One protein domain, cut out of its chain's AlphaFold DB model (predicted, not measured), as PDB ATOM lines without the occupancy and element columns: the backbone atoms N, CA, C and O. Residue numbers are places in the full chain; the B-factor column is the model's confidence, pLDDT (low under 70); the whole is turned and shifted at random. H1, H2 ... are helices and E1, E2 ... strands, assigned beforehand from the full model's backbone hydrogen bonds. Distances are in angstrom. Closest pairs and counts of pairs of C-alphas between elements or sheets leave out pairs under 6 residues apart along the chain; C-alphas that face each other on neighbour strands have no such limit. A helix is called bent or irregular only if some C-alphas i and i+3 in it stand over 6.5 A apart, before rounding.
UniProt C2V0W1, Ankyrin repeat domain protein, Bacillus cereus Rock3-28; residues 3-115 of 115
ATOM      1  N   ALA A   3      32.939   6.943  19.726       97.44
ATOM      2  CA  ALA A   3      33.208   6.451  21.078       97.44
ATOM      3  C   ALA A   3      33.087   4.924  21.263       97.44
ATOM      4  O   ALA A   3      33.478   4.413  22.306       97.44
ATOM      5  N   HIS A   4      32.617   4.183  20.253       97.56
ATOM      6  CA  HIS A   4      32.623   2.719  20.278       97.56
ATOM      7  C   HIS A   4      34.014   2.115  19.995       97.56
ATOM      8  O   HIS A   4      34.210   0.918  20.181       97.56
ATOM      9  N   GLY A   5      34.998   2.889  19.517       97.75
ATOM     10  CA  GLY A   5      36.302   2.286  19.214       97.75
ATOM     11  C   GLY A   5      37.397   3.154  18.614       97.75
ATOM     12  O   GLY A   5      38.487   2.629  18.402       97.75
ATOM     13  N   ASN A   6      37.148   4.435  18.342       98.38
ATOM     14  CA  ASN A   6      38.130   5.329  17.733       98.38
ATOM     15  C   ASN A   6      38.435   6.499  18.682       98.38
ATOM     16  O   ASN A   6      37.706   7.494  18.699       98.38
ATOM     17  N   LEU A   7      39.480   6.343  19.501       98.56
ATOM     18  CA  LEU A   7      39.875   7.328  20.509       98.56
ATOM     19  C   LEU A   7      40.363   8.623  19.857       98.56
ATOM     20  O   LEU A   7      39.962   9.703  20.284       98.56
ATOM     21  N   GLU A   8      41.159   8.518  18.798       98.44
ATOM     22  CA  GLU A   8      41.690   9.657  18.052       98.44
ATOM     23  C   GLU A   8      40.539  10.517  17.523       98.44
ATOM     24  O   GLU A   8      40.504  11.730  17.724       98.44
ATOM     25  N   LYS A   9      39.506   9.883  16.953       98.56
ATOM     26  CA  LYS A   9      38.332  10.608  16.466       98.56
ATOM     27  C   LYS A   9      37.515  11.228  17.596       98.56
ATOM     28  O   LYS A   9      36.965  12.312  17.420       98.56
ATOM     29  N   VAL A  10      37.418  10.568  18.751       98.56
ATOM     30  CA  VAL A  10      36.786  11.167  19.940       98.56
ATOM     31  C   VAL A  10      37.549  12.419  20.376       98.56
ATOM     32  O   VAL A  10      36.923  13.439  20.649       98.56
ATOM     33  N   GLN A  11      38.881  12.371  20.400       98.62
ATOM     34  CA  GLN A  11      39.725  13.513  20.752       98.62
ATOM     35  C   GLN A  11      39.538  14.677  19.774       98.62
ATOM     36  O   GLN A  11      39.272  15.793  20.217       98.62
ATOM     37  N   GLU A  12      39.587  14.414  18.465       98.50
ATOM     38  CA  GLU A  12      39.332  15.418  17.421       98.50
ATOM     39  C   GLU A  12      37.963  16.088  17.592       98.50
ATOM     40  O   GLU A  12      37.864  17.315  17.611       98.50
ATOM     41  N   LEU A  13      36.904  15.287  17.761       98.31
ATOM     42  CA  LEU A  13      35.537  15.794  17.880       98.31
ATOM     43  C   LEU A  13      35.332  16.628  19.148       98.31
ATOM     44  O   LEU A  13      34.587  17.603  19.111       98.31
ATOM     45  N   LEU A  14      35.985  16.284  20.264       98.12
ATOM     46  CA  LEU A  14      35.906  17.096  21.483       98.12
ATOM     47  C   LEU A  14      36.677  18.415  21.375       98.12
ATOM     48  O   LEU A  14      36.284  19.383  22.019       98.12
ATOM     49  N   VAL A  15      37.745  18.472  20.575       97.94
ATOM     50  CA  VAL A  15      38.427  19.739  20.271       97.94
ATOM     51  C   VAL A  15      37.534  20.624  19.402       97.94
ATOM     52  O   VAL A  15      37.378  21.808  19.691       97.94
ATOM     53  N   GLU A  16      36.922  20.051  18.364       98.25
ATOM     54  CA  GLU A  16      36.038  20.774  17.444       98.25
ATOM     55  C   GLU A  16      34.731  21.223  18.119       98.25
ATOM     56  O   GLU A  16      34.218  22.308  17.851       98.25
ATOM     57  N   SER A  17      34.169  20.390  18.994       98.06
ATOM     58  CA  SER A  17      32.887  20.627  19.657       98.06
ATOM     59  C   SER A  17      32.904  20.102  21.100       98.06
ATOM     60  O   SER A  17      32.398  19.011  21.374       98.06
ATOM     61  N   PRO A  18      33.418  20.891  22.066       97.69
ATOM     62  CA  PRO A  18      33.537  20.475  23.468       97.69
ATOM     63  C   PRO A  18      32.214  20.064  24.132       97.69
ATOM     64  O   PRO A  18      32.201  19.232  25.038       97.69
ATOM     65  N   SER A  19      31.082  20.601  23.665       97.12
ATOM     66  CA  SER A  19      29.747  20.247  24.168       97.12
ATOM     67  C   SER A  19      29.376  18.779  23.929       97.12
ATOM     68  O   SER A  19      28.550  18.238  24.669       97.12
ATOM     69  N   LEU A  20      30.016  18.104  22.963       97.62
ATOM     70  CA  LEU A  20      29.805  16.678  22.698       97.62
ATOM     71  C   LEU A  20      30.160  15.790  23.894       97.62
ATOM     72  O   LEU A  20      29.629  14.688  23.998       97.62
ATOM     73  N   LEU A  21      30.986  16.273  24.829       98.19
ATOM     74  CA  LEU A  21      31.322  15.552  26.059       98.19
ATOM     75  C   LEU A  21      30.082  15.189  26.895       98.19
ATOM     76  O   LEU A  21      30.065  14.164  27.577       98.19
ATOM     77  N   HIS A  22      29.050  16.033  26.858       97.12
ATOM     78  CA  HIS A  22      27.811  15.852  27.620       97.12
ATOM     79  C   HIS A  22      26.581  15.661  26.735       97.12
ATOM     80  O   HIS A  22      25.467  15.575  27.253       97.12
ATOM     81  N   ALA A  23      26.772  15.607  25.419       96.56
ATOM     82  CA  ALA A  23      25.696  15.308  24.498       96.56
ATOM     83  C   ALA A  23      25.276  13.839  24.637       96.56
ATOM     84  O   ALA A  23      26.112  12.944  24.795       96.56
ATOM     85  N   SER A  24      23.972  13.610  24.515       95.62
ATOM     86  CA  SER A  24      23.391  12.280  24.382       95.62
ATOM     87  C   SER A  24      22.570  12.221  23.106       95.62
ATOM     88  O   SER A  24      21.838  13.159  22.783       95.62
ATOM     89  N   TYR A  25      22.684  11.113  22.390       95.62
ATOM     90  CA  TYR A  25      21.837  10.795  21.257       95.62
ATOM     91  C   TYR A  25      20.590  10.054  21.746       95.62
ATOM     92  O   TYR A  25      20.693   9.158  22.582       95.62
ATOM     93  N   ASN A  26      19.418  10.435  21.242       95.06
ATOM     94  CA  ASN A  26      18.166   9.726  21.494       95.06
ATOM     95  C   ASN A  26      17.915   8.761  20.332       95.06
ATOM     96  O   ASN A  26      17.607   9.201  19.224       95.06
ATOM     97  N   TRP A  27      18.041   7.461  20.584       93.75
ATOM     98  CA  TRP A  27      17.736   6.419  19.600       93.75
ATOM     99  C   TRP A  27      16.224   6.162  19.459       93.75
ATOM    100  O   TRP A  27      15.796   5.488  18.525       93.75
ATOM    101  N   GLY A  28      15.410   6.744  20.346       92.75
ATOM    102  CA  GLY A  28      13.960   6.592  20.425       92.75
ATOM    103  C   GLY A  28      13.522   5.848  21.691       92.75
ATOM    104  O   GLY A  28      14.256   5.046  22.266       92.75
ATOM    105  N   GLY A  29      12.291   6.107  22.140       88.38
ATOM    106  CA  GLY A  29      11.744   5.487  23.350       88.38
ATOM    107  C   GLY A  29      12.557   5.842  24.599       88.38
ATOM    108  O   GLY A  29      12.691   7.016  24.939       88.38
ATOM    109  N   SER A  30      13.077   4.823  25.288       86.25
ATOM    110  CA  SER A  30      13.929   4.972  26.476       86.25
ATOM    111  C   SER A  30      15.424   4.745  26.196       86.25
ATOM    112  O   SER A  30      16.177   4.563  27.149       86.25
ATOM    113  N   ASP A  31      15.858   4.723  24.929       92.88
ATOM    114  CA  ASP A  31      17.255   4.470  24.545       92.88
ATOM    115  C   ASP A  31      18.016   5.783  24.308       92.88
ATOM    116  O   ASP A  31      17.819   6.485  23.310       92.88
ATOM    117  N   TRP A  32      18.886   6.114  25.262       94.69
ATOM    118  CA  TRP A  32      19.729   7.302  25.239       94.69
ATOM    119  C   TRP A  32      21.191   6.906  25.353       94.69
ATOM    120  O   TRP A  32      21.563   6.102  26.207       94.69
ATOM    121  N   GLU A  33      22.037   7.538  24.547       96.44
ATOM    122  CA  GLU A  33      23.452   7.207  24.505       96.44
ATOM    123  C   GLU A  33      24.342   8.449  24.532       96.44
ATOM    124  O   GLU A  33      24.352   9.250  23.599       96.44
ATOM    125  N   SER A  34      25.142   8.578  25.590       97.31
ATOM    126  CA  SER A  34      26.278   9.501  25.633       97.31
ATOM    127  C   SER A  34      27.534   8.847  25.046       97.31
ATOM    128  O   SER A  34      27.608   7.626  24.902       97.31
ATOM    129  N   ALA A  35      28.577   9.636  24.775       97.88
ATOM    130  CA  ALA A  35      29.877   9.081  24.385       97.88
ATOM    131  C   ALA A  35      30.440   8.108  25.443       97.88
ATOM    132  O   ALA A  35      31.038   7.088  25.093       97.88
ATOM    133  N   LEU A  36      30.208   8.389  26.731       98.31
ATOM    134  CA  LEU A  36      30.632   7.508  27.815       98.31
ATOM    135  C   LEU A  36      29.855   6.184  27.778       98.31
ATOM    136  O   LEU A  36      30.482   5.126  27.779       98.31
ATOM    137  N   GLY A  37      28.525   6.239  27.649       97.25
ATOM    138  CA  GLY A  37      27.673   5.050  27.536       97.25
ATOM    139  C   GLY A  37      28.027   4.181  26.326       97.25
ATOM    140  O   GLY A  37      28.144   2.962  26.457       97.25
ATOM    141  N   ALA A  38      28.304   4.812  25.181       97.81
ATOM    142  CA  ALA A  38      28.800   4.143  23.981       97.81
ATOM    143  C   ALA A  38      30.089   3.357  24.257       97.81
ATOM    144  O   ALA A  38      30.166   2.171  23.965       97.81
ATOM    145  N   SER A  39      31.097   3.997  24.860       98.38
ATOM    146  CA  SER A  39      32.370   3.335  25.175       98.38
ATOM    147  C   SER A  39      32.231   2.231  26.232       98.38
ATOM    148  O   SER A  39      32.909   1.203  26.153       98.38
ATOM    149  N   ALA A  40      31.327   2.415  27.198       98.25
ATOM    150  CA  ALA A  40      31.093   1.474  28.282       98.25
ATOM    151  C   ALA A  40      30.450   0.174  27.787       98.25
ATOM    152  O   ALA A  40      30.906  -0.908  28.150       98.25
ATOM    153  N   HIS A  41      29.438   0.241  26.922       96.94
ATOM    154  CA  HIS A  41      28.738  -0.974  26.501       96.94
ATOM    155  C   HIS A  41      29.563  -1.861  25.550       96.94
ATOM    156  O   HIS A  41      29.238  -3.034  25.380       96.94
ATOM    157  N   VAL A  42      30.644  -1.336  24.958       97.88
ATOM    158  CA  VAL A  42      31.601  -2.107  24.141       97.88
ATOM    159  C   VAL A  42      32.932  -2.398  24.851       97.88
ATOM    160  O   VAL A  42      33.809  -3.030  24.268       97.88
ATOM    161  N   GLY A  43      33.118  -1.941  26.095       98.00
ATOM    162  CA  GLY A  43      34.336  -2.200  26.876       98.00
ATOM    163  C   GLY A  43      35.569  -1.370  26.483       98.00
ATOM    164  O   GLY A  43      36.693  -1.747  26.821       98.00
ATOM    165  N   ARG A  44      35.405  -0.231  25.792       98.44
ATOM    166  CA  ARG A  44      36.511   0.679  25.430       98.44
ATOM    167  C   ARG A  44      36.924   1.562  26.603       98.44
ATOM    168  O   ARG A  44      36.624   2.754  26.663       98.44
ATOM    169  N   LYS A  45      37.626   0.944  27.555       98.38
ATOM    170  CA  LYS A  45      38.135   1.579  28.783       98.38
ATOM    171  C   LYS A  45      38.992   2.811  28.512       98.38
ATOM    172  O   LYS A  45      38.890   3.781  29.244       98.38
ATOM    173  N   ASP A  46      39.823   2.761  27.479       98.56
ATOM    174  CA  ASP A  46      40.674   3.866  27.040       98.56
ATOM    175  C   ASP A  46      39.856   5.122  26.710       98.56
ATOM    176  O   ASP A  46      40.155   6.208  27.202       98.56
ATOM    177  N   ILE A  47      38.764   4.955  25.960       98.81
ATOM    178  CA  ILE A  47      37.845   6.043  25.615       98.81
ATOM    179  C   ILE A  47      37.062   6.503  26.846       98.81
ATOM    180  O   ILE A  47      36.971   7.705  27.091       98.81
ATOM    181  N   ALA A  48      36.532   5.572  27.642       98.62
ATOM    182  CA  ALA A  48      35.775   5.906  28.846       98.62
ATOM    183  C   ALA A  48      36.613   6.728  29.839       98.62
ATOM    184  O   ALA A  48      36.164   7.769  30.314       98.62
ATOM    185  N   LEU A  49      37.848   6.296  30.115       98.69
ATOM    186  CA  LEU A  49      38.763   6.989  31.022       98.69
ATOM    187  C   LEU A  49      39.161   8.365  30.485       98.69
ATOM    188  O   LEU A  49      39.161   9.325  31.249       98.69
ATOM    189  N   TYR A  50      39.422   8.487  29.181       98.81
ATOM    190  CA  TYR A  50      39.683   9.784  28.556       98.81
ATOM    191  C   TYR A  50      38.494  10.748  28.713       98.81
ATOM    192  O   TYR A  50      38.671  11.902  29.098       98.81
ATOM    193  N   LEU A  51      37.268  10.281  28.460       98.81
ATOM    194  CA  LEU A  51      36.059  11.095  28.626       98.81
ATOM    195  C   LEU A  51      35.871  11.540  30.084       98.81
ATOM    196  O   LEU A  51      35.541  12.701  30.331       98.81
ATOM    197  N   LEU A  52      36.115  10.647  31.047       98.69
ATOM    198  CA  LEU A  52      36.066  10.966  32.476       98.69
ATOM    199  C   LEU A  52      37.132  11.997  32.872       98.69
ATOM    200  O   LEU A  52      36.817  12.941  33.591       98.69
ATOM    201  N   GLU A  53      38.357  11.887  32.349       98.56
ATOM    202  CA  GLU A  53      39.425  12.878  32.557       98.56
ATOM    203  C   GLU A  53      39.021  14.271  32.045       98.56
ATOM    204  O   GLU A  53      39.361  15.285  32.652       98.56
ATOM    205  N   LYS A  54      38.244  14.340  30.954       98.50
ATOM    206  CA  LYS A  54      37.691  15.603  30.434       98.50
ATOM    207  C   LYS A  54      36.470  16.114  31.194       98.50
ATOM    208  O   LYS A  54      35.999  17.206  30.892       98.50
ATOM    209  N   GLY A  55      35.990  15.377  32.193       98.25
ATOM    210  CA  GLY A  55      34.894  15.786  33.065       98.25
ATOM    211  C   GLY A  55      33.537  15.187  32.704       98.25
ATOM    212  O   GLY A  55      32.522  15.675  33.202       98.25
ATOM    213  N   ALA A  56      33.475  14.142  31.865       98.31
ATOM    214  CA  ALA A  56      32.238  13.383  31.678       98.31
ATOM    215  C   ALA A  56      31.698  12.898  33.032       98.31
ATOM    216  O   ALA A  56      32.449  12.485  33.917       98.31
ATOM    217  N   ARG A  57      30.375  12.934  33.198       97.00
ATOM    218  CA  ARG A  57      29.730  12.466  34.428       97.00
ATOM    219  C   ARG A  57      29.624  10.949  34.387       97.00
ATOM    220  O   ARG A  57      28.959  10.416  33.505       97.00
ATOM    221  N   MET A  58      30.282  10.283  35.333       97.50
ATOM    222  CA  MET A  58      30.213   8.831  35.460       97.50
ATOM    223  C   MET A  58      28.786   8.390  35.793       97.50
ATOM    224  O   MET A  58      28.167   8.926  36.712       97.50
ATOM    225  N   ASP A  59      28.294   7.400  35.056       96.31
ATOM    226  CA  ASP A  59      27.069   6.673  35.372       96.31
ATOM    227  C   ASP A  59      27.392   5.270  35.916       96.31
ATOM    228  O   ASP A  59      28.545   4.823  35.923       96.31
ATOM    229  N   ILE A  60      26.364   4.565  36.396       98.25
ATOM    230  CA  ILE A  60      26.514   3.218  36.959       98.25
ATOM    231  C   ILE A  60      27.014   2.197  35.921       98.25
ATOM    232  O   ILE A  60      27.694   1.239  36.282       98.25
ATOM    233  N   PHE A  61      26.730   2.400  34.631       98.44
ATOM    234  CA  PHE A  61      27.124   1.486  33.559       98.44
ATOM    235  C   PHE A  61      28.620   1.589  33.255       98.44
ATOM    236  O   PHE A  61      29.309   0.571  33.157       98.44
ATOM    237  N   ALA A  62      29.143   2.811  33.172       98.50
ATOM    238  CA  ALA A  62      30.567   3.082  33.064       98.50
ATOM    239  C   ALA A  62      31.314   2.627  34.320       98.50
ATOM    240  O   ALA A  62      32.335   1.956  34.191       98.50
ATOM    241  N   ALA A  63      30.781   2.903  35.517       98.75
ATOM    242  CA  ALA A  63      31.338   2.399  36.773       98.75
ATOM    243  C   ALA A  63      31.427   0.863  36.770       98.75
ATOM    244  O   ALA A  63      32.466   0.293  37.105       98.75
ATOM    245  N   ALA A  64      30.374   0.185  36.303       98.75
ATOM    246  CA  ALA A  64      30.360  -1.266  36.211       98.75
ATOM    247  C   ALA A  64      31.392  -1.808  35.217       98.75
ATOM    248  O   ALA A  64      32.147  -2.715  35.564       98.75
ATOM    249  N   MET A  65      31.477  -1.233  34.014       98.81
ATOM    250  CA  MET A  65      32.480  -1.613  33.012       98.81
ATOM    251  C   MET A  65      33.916  -1.338  33.489       98.81
ATOM    252  O   MET A  65      34.831  -2.120  33.223       98.81
ATOM    253  N   LEU A  66      34.138  -0.246  34.220       98.81
ATOM    254  CA  LEU A  66      35.458   0.125  34.730       98.81
ATOM    255  C   LEU A  66      35.869  -0.657  35.984       98.81
ATOM    256  O   LEU A  66      37.043  -0.590  36.356       98.81
ATOM    257  N   GLY A  67      34.962  -1.434  36.579       98.75
ATOM    258  CA  GLY A  67      35.228  -2.247  37.767       98.75
ATOM    259  C   GLY A  67      35.151  -1.480  39.088       98.75
ATOM    260  O   GLY A  67      35.698  -1.945  40.084       98.75
ATOM    261  N   GLU A  68      34.474  -0.331  39.110       98.75
ATOM    262  CA  GLU A  68      34.309   0.530  40.287       98.75
ATOM    263  C   GLU A  68      33.245  -0.052  41.240       98.75
ATOM    264  O   GLU A  68      32.125   0.456  41.352       98.75
ATOM    265  N   LEU A  69      33.567  -1.176  41.889       98.75
ATOM    266  CA  LEU A  69      32.622  -1.960  42.692       98.75
ATOM    267  C   LEU A  69      31.966  -1.141  43.800       98.75
ATOM    268  O   LEU A  69      30.751  -1.209  43.967       98.75
ATOM    269  N   GLU A  70      32.749  -0.366  44.536       98.69
ATOM    270  CA  GLU A  70      32.269   0.434  45.658       98.69
ATOM    271  C   GLU A  70      31.273   1.505  45.183       98.69
ATOM    272  O   GLU A  70      30.272   1.764  45.851       98.69
ATOM    273  N   VAL A  71      31.487   2.069  43.988       98.56
ATOM    274  CA  VAL A  71      30.554   3.021  43.367       98.56
ATOM    275  C   VAL A  71      29.266   2.318  42.955       98.56
ATOM    276  O   VAL A  71      28.180   2.802  43.269       98.56
ATOM    277  N   VAL A  72      29.365   1.163  42.288       98.69
ATOM    278  CA  VAL A  72      28.186   0.379  41.889       98.69
ATOM    279  C   VAL A  72      27.358   0.003  43.118       98.69
ATOM    280  O   VAL A  72      26.146   0.198  43.120       98.69
ATOM    281  N   GLN A  73      28.001  -0.469  44.187       98.69
ATOM    282  CA  GLN A  73      27.338  -0.798  45.448       98.69
ATOM    283  C   GLN A  73      26.646   0.418  46.065       98.69
ATOM    284  O   GLN A  73      25.478   0.328  46.431       98.69
ATOM    285  N   ALA A  74      27.332   1.562  46.146       98.62
ATOM    286  CA  ALA A  74      26.754   2.784  46.698       98.62
ATOM    287  C   ALA A  74      25.518   3.246  45.908       98.62
ATOM    288  O   ALA A  74      24.503   3.602  46.511       98.62
ATOM    289  N   ILE A  75      25.570   3.185  44.571       98.44
ATOM    290  CA  ILE A  75      24.420   3.528  43.729       98.44
ATOM    291  C   ILE A  75      23.279   2.535  43.953       98.44
ATOM    292  O   ILE A  75      22.153   2.974  44.125       98.44
ATOM    293  N   LEU A  76      23.536   1.224  44.020       98.31
ATOM    294  CA  LEU A  76      22.475   0.235  44.257       98.31
ATOM    295  C   LEU A  76      21.870   0.307  45.667       98.31
ATOM    296  O   LEU A  76      20.716  -0.067  45.848       98.31
ATOM    297  N   VAL A  77      22.611   0.805  46.660       98.25
ATOM    298  CA  VAL A  77      22.061   1.099  47.993       98.25
ATOM    299  C   VAL A  77      21.121   2.302  47.938       98.25
ATOM    300  O   VAL A  77      20.032   2.253  48.507       98.25
ATOM    301  N   ALA A  78      21.527   3.380  47.265       98.44
ATOM    302  CA  ALA A  78      20.724   4.597  47.157       98.44
ATOM    303  C   ALA A  78      19.540   4.449  46.184       98.44
ATOM    304  O   ALA A  78      18.496   5.065  46.383       98.44
ATOM    305  N   GLN A  79      19.716   3.642  45.139       98.00
ATOM    306  CA  GLN A  79      18.803   3.475  44.018       98.00
ATOM    307  C   GLN A  79      18.721   1.995  43.579       98.00
ATOM    308  O   GLN A  79      19.285   1.611  42.548       98.00
ATOM    309  N   PRO A  80      18.029   1.126  44.342       97.38
ATOM    310  CA  PRO A  80      17.973  -0.314  44.061       97.38
ATOM    311  C   PRO A  80      17.409  -0.674  42.679       97.38
ATOM    312  O   PRO A  80      17.793  -1.686  42.090       97.38
ATOM    313  N   GLU A  81      16.516   0.147  42.123       96.38
ATOM    314  CA  GLU A  81      15.934  -0.061  40.796       96.38
ATOM    315  C   GLU A  81      16.958   0.054  39.658       96.38
ATOM    316  O   GLU A  81      16.735  -0.513  38.585       96.38
ATOM    317  N   ALA A  82      18.109   0.697  39.895       96.44
ATOM    318  CA  ALA A  82      19.194   0.792  38.921       96.44
ATOM    319  C   ALA A  82      19.770  -0.586  38.543       96.44
ATOM    320  O   ALA A  82      20.305  -0.743  37.447       96.44
ATOM    321  N   LEU A  83      19.583  -1.616  39.381       97.19
ATOM    322  CA  LEU A  83      19.934  -3.001  39.044       97.19
ATOM    323  C   LEU A  83      19.191  -3.504  37.793       97.19
ATOM    324  O   LEU A  83      19.730  -4.303  37.029       97.19
ATOM    325  N   ARG A  84      17.952  -3.037  37.585       94.81
ATOM    326  CA  ARG A  84      17.095  -3.406  36.446       94.81
ATOM    327  C   ARG A  84      17.111  -2.364  35.329       94.81
ATOM    328  O   ARG A  84      16.405  -2.543  34.338       94.81
ATOM    329  N   ALA A  85      17.877  -1.285  35.486       92.69
ATOM    330  CA  ALA A  85      18.014  -0.276  34.453       92.69
ATOM    331  C   ALA A  85      18.786  -0.834  33.250       92.69
ATOM    332  O   ALA A  85      19.709  -1.646  33.383       92.69
ATOM    333  N   SER A  86      18.419  -0.345  32.072       91.50
ATOM    334  CA  SER A  86      19.121  -0.635  30.829       91.50
ATOM    335  C   SER A  86      19.966   0.560  30.421       91.50
ATOM    336  O   SER A  86      19.501   1.698  30.483       91.50
ATOM    337  N   GLY A  87      21.197   0.289  29.999       90.88
ATOM    338  CA  GLY A  87      22.027   1.267  29.310       90.88
ATOM    339  C   GLY A  87      21.626   1.386  27.835       90.88
ATOM    340  O   GLY A  87      20.558   0.889  27.445       90.88
ATOM    341  N   PRO A  88      22.493   1.994  27.004       92.50
ATOM    342  CA  PRO A  88      22.272   2.101  25.566       92.50
ATOM    343  C   PRO A  88      21.885   0.757  24.946       92.50
ATOM    344  O   PRO A  88      22.410  -0.294  25.332       92.50
ATOM    345  N   HIS A  89      20.938   0.779  24.012       93.69
ATOM    346  CA  HIS A  89      20.469  -0.401  23.276       93.69
ATOM    347  C   HIS A  89      19.868  -1.512  24.148       93.69
ATOM    348  O   HIS A  89      19.873  -2.689  23.778       93.69
ATOM    349  N   GLY A  90      19.356  -1.166  25.331       94.00
ATOM    350  CA  GLY A  90      18.775  -2.151  26.241       94.00
ATOM    351  C   GLY A  90      19.820  -3.008  26.965       94.00
ATOM    352  O   GLY A  90      19.467  -4.005  27.596       94.00
ATOM    353  N   ILE A  91      21.109  -2.662  26.871       96.56
ATOM    354  CA  ILE A  91      22.193  -3.479  27.415       96.56
ATOM    355  C   ILE A  91      22.183  -3.389  28.944       96.56
ATOM    356  O   ILE A  91      22.311  -2.318  29.534       96.56
ATOM    357  N   SER A  92      22.049  -4.543  29.599       97.12
ATOM    358  CA  SER A  92      21.961  -4.620  31.064       97.12
ATOM    359  C   SER A  92      23.222  -4.119  31.781       97.12
ATOM    360  O   SER A  92      24.336  -4.195  31.249       97.12
ATOM    361  N   LEU A  93      23.066  -3.716  33.044       97.94
ATOM    362  CA  LEU A  93      24.179  -3.353  33.926       97.94
ATOM    363  C   LEU A  93      25.228  -4.473  34.053       97.94
ATOM    364  O   LEU A  93      26.428  -4.234  33.917       97.94
ATOM    365  N   ARG A  94      24.781  -5.723  34.229       98.00
ATOM    366  CA  ARG A  94      25.671  -6.895  34.293       98.00
ATOM    367  C   ARG A  94      26.463  -7.090  33.003       98.00
ATOM    368  O   ARG A  94      27.629  -7.472  33.052       98.00
ATOM    369  N   GLN A  95      25.855  -6.819  31.847       98.12
ATOM    370  CA  GLN A  95      26.561  -6.926  30.574       98.12
ATOM    371  C   GLN A  95      27.652  -5.858  30.444       98.12
ATOM    372  O   GLN A  95      28.734  -6.188  29.977       98.12
ATOM    373  N   HIS A  96      27.441  -4.634  30.935       98.50
ATOM    374  CA  HIS A  96      28.507  -3.627  30.992       98.50
ATOM    375  C   HIS A  96      29.692  -4.098  31.848       98.50
ATOM    376  O   HIS A  96      30.836  -4.012  31.403       98.50
ATOM    377  N   ALA A  97      29.429  -4.690  33.021       98.50
ATOM    378  CA  ALA A  97      30.482  -5.304  33.835       98.50
ATOM    379  C   ALA A  97      31.221  -6.419  33.074       98.50
ATOM    380  O   ALA A  97      32.447  -6.462  33.078       98.50
ATOM    381  N   ARG A  98      30.499  -7.275  32.338       98.50
ATOM    382  CA  ARG A  98      31.112  -8.320  31.503       98.50
ATOM    383  C   ARG A  98      32.054  -7.738  30.445       98.50
ATOM    384  O   ARG A  98      33.142  -8.271  30.243       98.50
ATOM    385  N   MET A  99      31.656  -6.649  29.788       98.50
ATOM    386  CA  MET A  99      32.488  -5.968  28.785       98.50
ATOM    387  C   MET A  99      33.750  -5.345  29.393       98.50
ATOM    388  O   MET A  99      34.756  -5.183  28.706       98.50
ATOM    389  N   GLY A 100      33.735  -5.071  30.698       98.25
ATOM    390  CA  GLY A 100      34.901  -4.664  31.472       98.25
ATOM    391  C   GLY A 100      35.961  -5.753  31.674       98.25
ATOM    392  O   GLY A 100      37.071  -5.439  32.112       98.25
ATOM    393  N   GLY A 101      35.684  -7.018  31.344       98.31
ATOM    394  CA  GLY A 101      36.640  -8.124  31.468       98.31
ATOM    395  C   GLY A 101      37.220  -8.273  32.881       98.31
ATOM    396  O   GLY A 101      36.554  -7.975  33.868       98.31
ATOM    397  N   GLU A 102      38.488  -8.685  32.983       98.06
ATOM    398  CA  GLU A 102      39.153  -9.005  34.261       98.06
ATOM    399  C   GLU A 102      39.047  -7.882  35.309       98.06
ATOM    400  O   GLU A 102      38.713  -8.141  36.464       98.06
ATOM    401  N   LYS A 103      39.232  -6.616  34.903       97.12
ATOM    402  CA  LYS A 103      39.131  -5.457  35.815       97.12
ATOM    403  C   LYS A 103      37.751  -5.354  36.481       97.12
ATOM    404  O   LYS A 103      37.656  -4.927  37.625       97.12
ATOM    405  N   ALA A 104      36.694  -5.744  35.775       98.69
ATOM    406  CA  ALA A 104      35.318  -5.659  36.246       98.69
ATOM    407  C   ALA A 104      34.780  -6.984  36.807       98.69
ATOM    408  O   ALA A 104      33.598  -7.057  37.145       98.69
ATOM    409  N   GLN A 105      35.622  -8.014  36.963       98.69
ATOM    410  CA  GLN A 105      35.189  -9.343  37.401       98.69
ATOM    411  C   GLN A 105      34.426  -9.295  38.730       98.69
ATOM    412  O   GLN A 105      33.335  -9.844  38.835       98.69
ATOM    413  N   ARG A 106      34.936  -8.550  39.720       98.75
ATOM    414  CA  ARG A 106      34.269  -8.414  41.025       98.75
ATOM    415  C   ARG A 106      32.885  -7.767  40.916       98.75
ATOM    416  O   ARG A 106      31.983  -8.140  41.660       98.75
ATOM    417  N   VAL A 107      32.710  -6.815  39.996       98.75
ATOM    418  CA  VAL A 107      31.401  -6.203  39.724       98.75
ATOM    419  C   VAL A 107      30.483  -7.204  39.036       98.75
ATOM    420  O   VAL A 107      29.327  -7.338  39.425       98.75
ATOM    421  N   PHE A 108      30.989  -7.926  38.038       98.69
ATOM    422  CA  PHE A 108      30.221  -8.943  37.330       98.69
ATOM    423  C   PHE A 108      29.713 -10.036  38.281       98.69
ATOM    424  O   PHE A 108      28.527 -10.370  38.244       98.69
ATOM    425  N   ASP A 109      30.573 -10.539  39.168       98.62
ATOM    426  CA  ASP A 109      30.219 -11.551  40.166       98.62
ATOM    427  C   ASP A 109      29.171 -11.014  41.145       98.62
ATOM    428  O   ASP A 109      28.144 -11.653  41.376       98.62
ATOM    429  N   TYR A 110      29.384  -9.799  41.661       98.56
ATOM    430  CA  TYR A 110      28.440  -9.131  42.552       98.56
ATOM    431  C   TYR A 110      27.052  -8.982  41.914       98.56
ATOM    432  O   TYR A 110      26.051  -9.380  42.507       98.56
ATOM    433  N   LEU A 111      26.980  -8.480  40.680       97.94
ATOM    434  CA  LEU A 111      25.716  -8.316  39.959       97.94
ATOM    435  C   LEU A 111      25.063  -9.657  39.604       97.94
ATOM    436  O   LEU A 111      23.838  -9.738  39.545       97.94
ATOM    437  N   THR A 112      25.853 -10.710  39.377       97.25
ATOM    438  CA  THR A 112      25.344 -12.061  39.101       97.25
ATOM    439  C   THR A 112      24.604 -12.640  40.300       97.25
ATOM    440  O   THR A 112      23.566 -13.260  40.113       97.25
ATOM    441  N   VAL A 113      25.087 -12.395  41.521       96.94
ATOM    442  CA  VAL A 113      24.415 -12.840  42.756       96.94
ATOM    443  C   VAL A 113      23.094 -12.096  43.001       96.94
ATOM    444  O   VAL A 113      22.195 -12.645  43.630       96.94
ATOM    445  N   LEU A 114      22.961 -10.859  42.514       93.62
ATOM    446  CA  LEU A 114      21.768 -10.029  42.718       93.62
ATOM    447  C   LEU A 114      20.663 -10.215  41.663       93.62
ATOM    448  O   LEU A 114      19.556  -9.714  41.873       93.62
ATOM    449  N   SER A 115      20.968 -10.847  40.525       77.25
ATOM    450  CA  SER A 115      20.077 -10.935  39.351       77.25
ATOM    451  C   SER A 115      19.189 -12.173  39.341       77.25
ATOM    452  O   SER A 115      19.689 -13.261  39.696       77.25
TER     453      SER A 115
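Overview. This is residues 3 to 115 of the 115 residues of the protein "Ankyrin repeat domain protein" of Bacillus cereus Rock3-28 (UniProt C2V0W1). The domain is a compact pile of short helices: H5, H6, H8 and H9 gather side by side in one cluster, and the hairpin of H3 and H4 packs crosswise on it through H5 and H8. H1 and H2 lie at the far end beyond H4, and a small two-stranded hairpin, E1 and E2, lies to one side, before H3. The printed part has 113 residues, with nine named helices and two named strands in the order H1, H2, E1, E2, H3, H4, H5, H6, H7, H8, H9; the one sheet has the order E1, E2 and is antiparallel, and the class is mostly helix. The radius of gyration of the C-alphas is 13.6 A, and the C-alphas span 43 by 32 by 21 A.

Arrangement. The sheet is the hairpin of E1, residues 24 to 28, and E2, residues 31 to 34, antiparallel at 163 degrees. Across it N 25 and O 33 are 2.8 A apart and N 33 and O 25 are 2.9 A apart, both within hydrogen-bond range. E2 passes by a tight link into H3, residues 35 to 41; the closest C-alphas of E1 and H3 are those of Ser 24 and Ala 35, 7.2 A. H3 and H4, residues 45 to 53, form a helical hairpin and touch, closest at the C-alphas of Leu 36 and Ala 48, 5.5 A, at a shallow tilt of 34.8 degrees, only just short of steep, and run opposite ways. H4 and H1, residues 7 to 16, only just touch, with 3 pairs of C-alphas within 8 A and only at their ends, closest at the C-alphas of Leu 7 and Ile 47, 5.6 A. H2, residues 18 to 21, only just touches H1, with 3 pairs and only at the corner; the C-alphas of Leu 14 and Leu 20 come closest, 6.2 A. The hub is H5, residues 60 to 66, which touches H3 with the C-alphas of Ala 40 and Ala 62 closest, 5.1 A, at a steep tilt of 69 degrees, only just short of about perpendicular. H5 touches H8, residues 93 to 99, with the C-alphas of Met 65 and Ala 97 closest, 4.3 A, at a shallow tilt of 19 degrees, the same way. H5 and H6, residues 69 to 78, form a helical hairpin at a shallow tilt of 10 degrees, closest at the C-alphas of Ile 60 and Val 72, 5.9 A. H8 and H9, residues 101 to 114, form another at a shallow tilt of 26 degrees, with the C-alphas of Ala 97 and Phe 108 closest, 5.1 A. H9 touches H6 with residues 104 to 107 alone, closest at the C-alphas of Leu 69 and Val 107, 5.3 A. H7, residues 80 to 84, only just touches H6, with 3 pairs and only at the corner; the C-alphas of Leu 76 and Ala 82 are closest, 6.3 A. H6 and H8 are apart. Every O i to N i+4 pair is within hydrogen-bond range in H1, H3, H4, H5, H6 and H8; it is 8 of 10 in H9 and 0 of 1 in H7, where 2 of 2 O i to N i+3 pairs are within range, and H2 is too short for such a pair.

Along the chain. H1 begins at C-alpha 7 (39.875, 7.328, 20.509) and is 14.3 A long. E1 is 11.7 A long, E2 10.4 A, H4 12.0 A and H6 14.3 A. H9, the longest helix, is 18.7 A long, ends at C-alpha 114 (21.768, -10.029, 42.718) and is irregular: C-alphas 103 and 106 are 7.7 A apart.

Size, cuts and confidence. The two C-alphas farthest apart are those of Glu 16 and Val 113, 43.7 A. The printed part has no cut, and no link is long. The mean pLDDT of the printed part is 97.1, and no printed residue is under 70.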